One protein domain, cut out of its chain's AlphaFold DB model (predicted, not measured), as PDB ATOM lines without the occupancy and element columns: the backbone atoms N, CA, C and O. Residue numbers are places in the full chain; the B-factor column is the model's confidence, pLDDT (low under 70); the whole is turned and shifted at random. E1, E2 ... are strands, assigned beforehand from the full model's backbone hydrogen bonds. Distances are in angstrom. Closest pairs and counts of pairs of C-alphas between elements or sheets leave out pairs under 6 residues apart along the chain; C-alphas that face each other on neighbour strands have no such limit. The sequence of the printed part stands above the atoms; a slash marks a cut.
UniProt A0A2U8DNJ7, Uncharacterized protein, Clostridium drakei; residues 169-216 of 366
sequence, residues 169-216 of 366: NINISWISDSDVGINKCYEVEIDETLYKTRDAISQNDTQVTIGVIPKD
ATOM      1  N   ASN A 169     143.567 202.160 171.969       74.75
ATOM      2  CA  ASN A 169     142.642 201.196 171.383       74.75
ATOM      3  C   ASN A 169     143.009 200.907 169.933       74.75
ATOM      4  O   ASN A 169     143.232 201.832 169.149       74.75
ATOM      5  N   ILE A 170     142.976 199.625 169.574       69.38
ATOM      6  CA  ILE A 170     142.991 199.172 168.186       69.38
ATOM      7  C   ILE A 170     141.578 198.696 167.857       69.38
ATOM      8  O   ILE A 170     141.045 197.769 168.472       69.38
ATOM      9  N   ASN A 171     140.962 199.377 166.896       68.50
ATOM     10  CA  ASN A 171     139.624 199.079 166.413       68.50
ATOM     11  C   ASN A 171     139.725 198.241 165.143       68.50
ATOM     12  O   ASN A 171     140.212 198.724 164.123       68.50
ATOM     13  N   ILE A 172     139.232 197.005 165.197       65.38
ATOM     14  CA  ILE A 172     139.243 196.100 164.048       65.38
ATOM     15  C   ILE A 172     137.818 196.007 163.520       65.38
ATOM     16  O   ILE A 172     136.941 195.383 164.120       65.38
ATOM     17  N   SER A 173     137.574 196.670 162.395       60.47
ATOM     18  CA  SER A 173     136.386 196.409 161.583       60.47
ATOM     19  C   SER A 173     136.584 195.078 160.868       60.47
ATOM     20  O   SER A 173     137.668 194.855 160.352       60.47
ATOM     21  N   TRP A 174     135.569 194.211 160.851       58.69
ATOM     22  CA  TRP A 174     135.583 192.852 160.281       58.69
ATOM     23  C   TRP A 174     136.620 192.621 159.169       58.69
ATOM     24  O   TRP A 174     136.382 192.958 158.008       58.69
ATOM     25  N   ILE A 175     137.757 192.015 159.521       53.12
ATOM     26  CA  ILE A 175     138.770 191.584 158.555       53.12
ATOM     27  C   ILE A 175     138.556 190.088 158.319       53.12
ATOM     28  O   ILE A 175     139.061 189.252 159.055       53.12
ATOM     29  N   SER A 176     137.757 189.794 157.291       54.94
ATOM     30  CA  SER A 176     137.524 188.487 156.653       54.94
ATOM     31  C   SER A 176     136.993 187.320 157.501       54.94
ATOM     32  O   SER A 176     137.598 186.863 158.465       54.94
ATOM     33  N   ASP A 177     135.879 186.771 157.012       50.50
ATOM     34  CA  ASP A 177     135.351 185.449 157.341       50.50
ATOM     35  C   ASP A 177     136.340 184.378 156.861       50.50
ATOM     36  O   ASP A 177     136.518 184.166 155.660       50.50
ATOM     37  N   SER A 178     136.985 183.685 157.792       53.31
ATOM     38  CA  SER A 178     137.310 182.285 157.546       53.31
ATOM     39  C   SER A 178     136.300 181.485 158.354       53.31
ATOM     40  O   SER A 178     136.358 181.456 159.580       53.31
ATOM     41  N   ASP A 179     135.315 180.909 157.663       50.28
ATOM     42  CA  ASP A 179     134.319 180.025 158.265       50.28
ATOM     43  C   ASP A 179     135.038 178.808 158.868       50.28
ATOM     44  O   ASP A 179     135.299 177.810 158.193       50.28
ATOM     45  N   VAL A 180     135.358 178.867 160.162       54.34
ATOM     46  CA  VAL A 180     135.843 177.716 160.939       54.34
ATOM     47  C   VAL A 180     134.649 177.005 161.600       54.34
ATOM     48  O   VAL A 180     134.654 176.678 162.787       54.34
ATOM     49  N   GLY A 181     133.575 176.786 160.834       62.03
ATOM     50  CA  GLY A 181     132.327 176.186 161.318       62.03
ATOM     51  C   GLY A 181     131.398 177.188 162.021       62.03
ATOM     52  O   GLY A 181     131.072 178.224 161.466       62.03
ATOM     53  N   ILE A 182     130.925 176.869 163.232       55.47
ATOM     54  CA  ILE A 182     129.988 177.706 164.025       55.47
ATOM     55  C   ILE A 182     130.658 178.872 164.778       55.47
ATOM     56  O   ILE A 182     129.964 179.661 165.416       55.47
ATOM     57  N   ASN A 183     131.987 178.987 164.723       57.38
ATOM     58  CA  ASN A 183     132.752 179.988 165.461       57.38
ATOM     59  C   ASN A 183     133.500 180.912 164.499       57.38
ATOM     60  O   ASN A 183     134.150 180.445 163.566       57.38
ATOM     61  N   LYS A 184     133.453 182.217 164.777       63.12
ATOM     62  CA  LYS A 184     134.275 183.217 164.091       63.12
ATOM     63  C   LYS A 184     135.632 183.327 164.781       63.12
ATOM     64  O   LYS A 184     135.688 183.421 166.009       63.12
ATOM     65  N   CYS A 185     136.707 183.349 164.001       64.25
ATOM     66  CA  CYS A 185     138.057 183.626 164.484       64.25
ATOM     67  C   CYS A 185     138.507 185.005 163.995       64.25
ATOM     68  O   CYS A 185     138.224 185.379 162.861       64.25
ATOM     69  N   TYR A 186     139.214 185.742 164.852       68.62
ATOM     70  CA  TYR A 186     139.815 187.031 164.515       68.62
ATOM     71  C   TYR A 186     141.301 186.971 164.818       68.62
ATOM     72  O   TYR A 186     141.701 186.495 165.883       68.62
ATOM     73  N   GLU A 187     142.098 187.492 163.899       70.75
ATOM     74  CA  GLU A 187     143.526 187.682 164.088       70.75
ATOM     75  C   GLU A 187     143.805 189.182 164.165       70.75
ATOM     76  O   GLU A 187     143.317 189.962 163.345       70.75
ATOM     77  N   VAL A 188     144.547 189.588 165.193       73.25
ATOM     78  CA  VAL A 188     145.077 190.946 165.312       73.25
ATOM     79  C   VAL A 188     146.587 190.860 165.378       73.25
ATOM     80  O   VAL A 188     147.138 190.058 166.133       73.25
ATOM     81  N   GLU A 189     147.245 191.737 164.638       75.75
ATOM     82  CA  GLU A 189     148.657 192.017 164.831       75.75
ATOM     83  C   GLU A 189     148.780 193.280 165.688       75.75
ATOM     84  O   GLU A 189     148.210 194.326 165.371       75.75
ATOM     85  N   ILE A 190     149.467 193.162 166.824       75.56
ATOM     86  CA  ILE A 190     149.773 194.300 167.691       75.56
ATOM     87  C   ILE A 190     151.211 194.700 167.398       75.56
ATOM     88  O   ILE A 190     152.121 193.889 167.557       75.56
ATOM     89  N   ASP A 191     151.412 195.957 167.014       78.94
ATOM     90  CA  ASP A 191     152.749 196.500 166.807       78.94
ATOM     91  C   ASP A 191     153.482 196.627 168.153       78.94
ATOM     92  O   ASP A 191     153.303 197.584 168.914       78.94
ATOM     93  N   GLU A 192     154.328 195.644 168.457       79.38
ATOM     94  CA  GLU A 192     155.151 195.638 169.665       79.38
ATOM     95  C   GLU A 192     156.180 196.777 169.685       79.38
ATOM     96  O   GLU A 192     156.787 197.020 170.724       79.38
ATOM     97  N   THR A 193     156.406 197.517 168.594       78.31
ATOM     98  CA  THR A 193     157.222 198.741 168.638       78.31
ATOM     99  C   THR A 193     156.487 199.898 169.317       78.31
ATOM    100  O   THR A 193     157.137 200.735 169.945       78.31
ATOM    101  N   LEU A 194     155.150 199.895 169.293       76.44
ATOM    102  CA  LEU A 194     154.287 200.942 169.849       76.44
ATOM    103  C   LEU A 194     153.630 200.538 171.176       76.44
ATOM    104  O   LEU A 194     153.410 201.386 172.045       76.44
ATOM    105  N   TYR A 195     153.349 199.248 171.369       83.56
ATOM    106  CA  TYR A 195     152.564 198.739 172.498       83.56
ATOM    107  C   TYR A 195     153.348 197.738 173.355       83.56
ATOM    108  O   TYR A 195     154.207 197.008 172.868       83.56
ATOM    109  N   LYS A 196     153.079 197.716 174.669       82.69
ATOM    110  CA  LYS A 196     153.688 196.755 175.611       82.69
ATOM    111  C   LYS A 196     152.976 195.412 175.591       82.69
ATOM    112  O   LYS A 196     153.619 194.373 175.632       82.69
ATOM    113  N   THR A 197     151.648 195.456 175.662       81.69
ATOM    114  CA  THR A 197     150.781 194.283 175.788       81.69
ATOM    115  C   THR A 197     149.331 194.669 175.500       81.69
ATOM    116  O   THR A 197     148.970 195.850 175.499       81.69
ATOM    117  N   ARG A 198     148.493 193.650 175.308       80.25
ATOM    118  CA  ARG A 198     147.034 193.748 175.394       80.25
ATOM    119  C   ARG A 198     146.579 193.830 176.852       80.25
ATOM    120  O   ARG A 198     147.197 193.210 177.720       80.25
ATOM    121  N   ASP A 199     145.491 194.550 177.076       79.19
ATOM    122  CA  ASP A 199     144.873 194.768 178.389       79.19
ATOM    123  C   ASP A 199     143.440 194.227 178.433       79.19
ATOM    124  O   ASP A 199     143.092 193.437 179.307       79.19
ATOM    125  N   ALA A 200     142.628 194.575 177.433       79.94
ATOM    126  CA  ALA A 200     141.220 194.200 177.377       79.94
ATOM    127  C   ALA A 200     140.795 193.782 175.967       79.94
ATOM    128  O   ALA A 200     141.360 194.232 174.973       79.94
ATOM    129  N   ILE A 201     139.766 192.940 175.880       82.50
ATOM    130  CA  ILE A 201     139.070 192.624 174.630       82.50
ATOM    131  C   ILE A 201     137.584 192.857 174.880       82.50
ATOM    132  O   ILE A 201     137.028 192.329 175.843       82.50
ATOM    133  N   SER A 202     136.943 193.639 174.020       83.38
ATOM    134  CA  SER A 202     135.495 193.824 174.006       83.38
ATOM    135  C   SER A 202     134.950 193.604 172.600       83.38
ATOM    136  O   SER A 202     135.650 193.770 171.603       83.38
ATOM    137  N   GLN A 203     133.695 193.176 172.514       80.75
ATOM    138  CA  GLN A 203     133.032 192.876 171.252       80.75
ATOM    139  C   GLN A 203     131.613 193.439 171.269       80.75
ATOM    140  O   GLN A 203     130.926 193.387 172.289       80.75
ATOM    141  N   ASN A 204     131.172 193.940 170.119       80.62
ATOM    142  CA  ASN A 204     129.771 194.196 169.810       80.62
ATOM    143  C   ASN A 204     129.391 193.517 168.480       80.62
ATOM    144  O   ASN A 204     130.217 192.854 167.848       80.62
ATOM    145  N   ASP A 205     128.145 193.700 168.039       73.69
ATOM    146  CA  ASP A 205     127.602 193.079 166.821       73.69
ATOM    147  C   ASP A 205     128.355 193.455 165.533       73.69
ATOM    148  O   ASP A 205     128.181 192.812 164.500       73.69
ATOM    149  N   THR A 206     129.191 194.496 165.576       73.94
ATOM    150  CA  THR A 206     129.854 195.093 164.410       73.94
ATOM    151  C   THR A 206     131.368 195.281 164.553       73.94
ATOM    152  O   THR A 206     132.006 195.704 163.590       73.94
ATOM    153  N   GLN A 207     131.962 194.993 165.711       75.44
ATOM    154  CA  GLN A 207     133.368 195.289 165.970       75.44
ATOM    155  C   GLN A 207     133.917 194.476 167.142       75.44
ATOM    156  O   GLN A 207     133.223 194.244 168.133       75.44
ATOM    157  N   VAL A 208     135.199 194.123 167.044       76.38
ATOM    158  CA  VAL A 208     136.033 193.746 168.187       76.38
ATOM    159  C   VAL A 208     136.988 194.906 168.470       76.38
ATOM    160  O   VAL A 208     137.673 195.396 167.570       76.38
ATOM    161  N   THR A 209     137.023 195.349 169.722       82.31
ATOM    162  CA  THR A 209     137.945 196.372 170.211       82.31
ATOM    163  C   THR A 209     138.945 195.718 171.147       82.31
ATOM    164  O   THR A 209     138.578 194.984 172.068       82.31
ATOM    165  N   ILE A 210     140.223 195.998 170.916       81.81
ATOM    166  CA  ILE A 210     141.310 195.498 171.750       81.81
ATOM    167  C   ILE A 210     141.955 196.695 172.436       81.81
ATOM    168  O   ILE A 210     142.512 197.582 171.782       81.81
ATOM    169  N   GLY A 211     141.844 196.713 173.763       83.88
ATOM    170  CA  GLY A 211     142.549 197.649 174.623       83.88
ATOM    171  C   GLY A 211     144.020 197.264 174.668       83.88
ATOM    172  O   GLY A 211     144.368 196.124 174.997       83.88
ATOM    173  N   VAL A 212     144.882 198.209 174.325       85.50
ATOM    174  CA  VAL A 212     146.334 198.039 174.299       85.50
ATOM    175  C   VAL A 212     146.979 199.053 175.228       85.50
ATOM    176  O   VAL A 212     146.494 200.170 175.389       85.50
ATOM    177  N   ILE A 213     148.081 198.660 175.861       86.56
ATOM    178  CA  ILE A 213     148.859 199.561 176.712       86.56
ATOM    179  C   ILE A 213     150.023 200.103 175.882       86.56
ATOM    180  O   ILE A 213     150.889 199.311 175.484       86.56
ATOM    181  N   PRO A 214     150.088 201.421 175.626       83.75
ATOM    182  CA  PRO A 214     151.214 202.023 174.925       83.75
ATOM    183  C   PRO A 214     152.538 201.776 175.648       83.75
ATOM    184  O   PRO A 214     152.604 201.675 176.882       83.75
ATOM    185  N   LYS A 215     153.628 201.701 174.881       84.56
ATOM    186  CA  LYS A 215     154.969 201.780 175.457       84.56
ATOM    187  C   LYS A 215     155.164 203.106 176.176       84.56
ATOM    188  O   LYS A 215     154.584 204.128 175.822       84.56
ATOM    189  N   ASP A 216     155.993 203.049 177.217       84.75
ATOM    190  CA  ASP A 216     156.459 204.262 177.877       84.75
ATOM    191  C   ASP A 216     157.191 205.084 176.820       84.75
ATOM    192  O   ASP A 216     158.142 204.595 176.212       84.75
TER     193      ASP A 216
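What this domain is: This is residues 169 to 216 of the 366 residues of an uncharacterized protein of Clostridium drakei (UniProt A0A2U8DNJ7). A small three-stranded antiparallel sheet, made of a long bent hairpin, E2 and E3, with short E1 beside E3, has a long loop, residues 174 to 194, that swings out far from the sheet and returns to E2. The printed part has 48 residues, with no named helix and strands E1, E2, E3 along the chain; the sheet order is E1, E3, E2. It is all strand, though under half of the residues are in named elements, and loose, with a radius of gyration of the C-alphas of 12.2 A and spans of 40 by 18 by 14 A.

Where its parts are: E1, residues 169 to 173, begins at C-alpha 169 (142.642, 201.196, 171.383) and is 12.6 A long. E2, residues 195 to 204, is 23.4 A long and bends by 58 degrees at residue 199. E3, residues 207 to 214, is 21.1 A long and ends at C-alpha 214 (151.214, 202.023, 174.925).

How they stand to each other: E1 and E3 are antiparallel at 155 degrees; N 170 and O 210 are within hydrogen-bond range, 3.0 A. E3 and E2, a hairpin, are antiparallel at 158 degrees, with N 209 and O 202 at 2.8 A. Edge strands E1 and E2 are apart.

The domain as a whole: The two C-alphas farthest apart, of Gly 181 and Asp 216, are 40.6 A apart. The printed part has no cut. The link E1 to E2 is long, 21 residues. Residues 170 to 186 have pLDDT under 70.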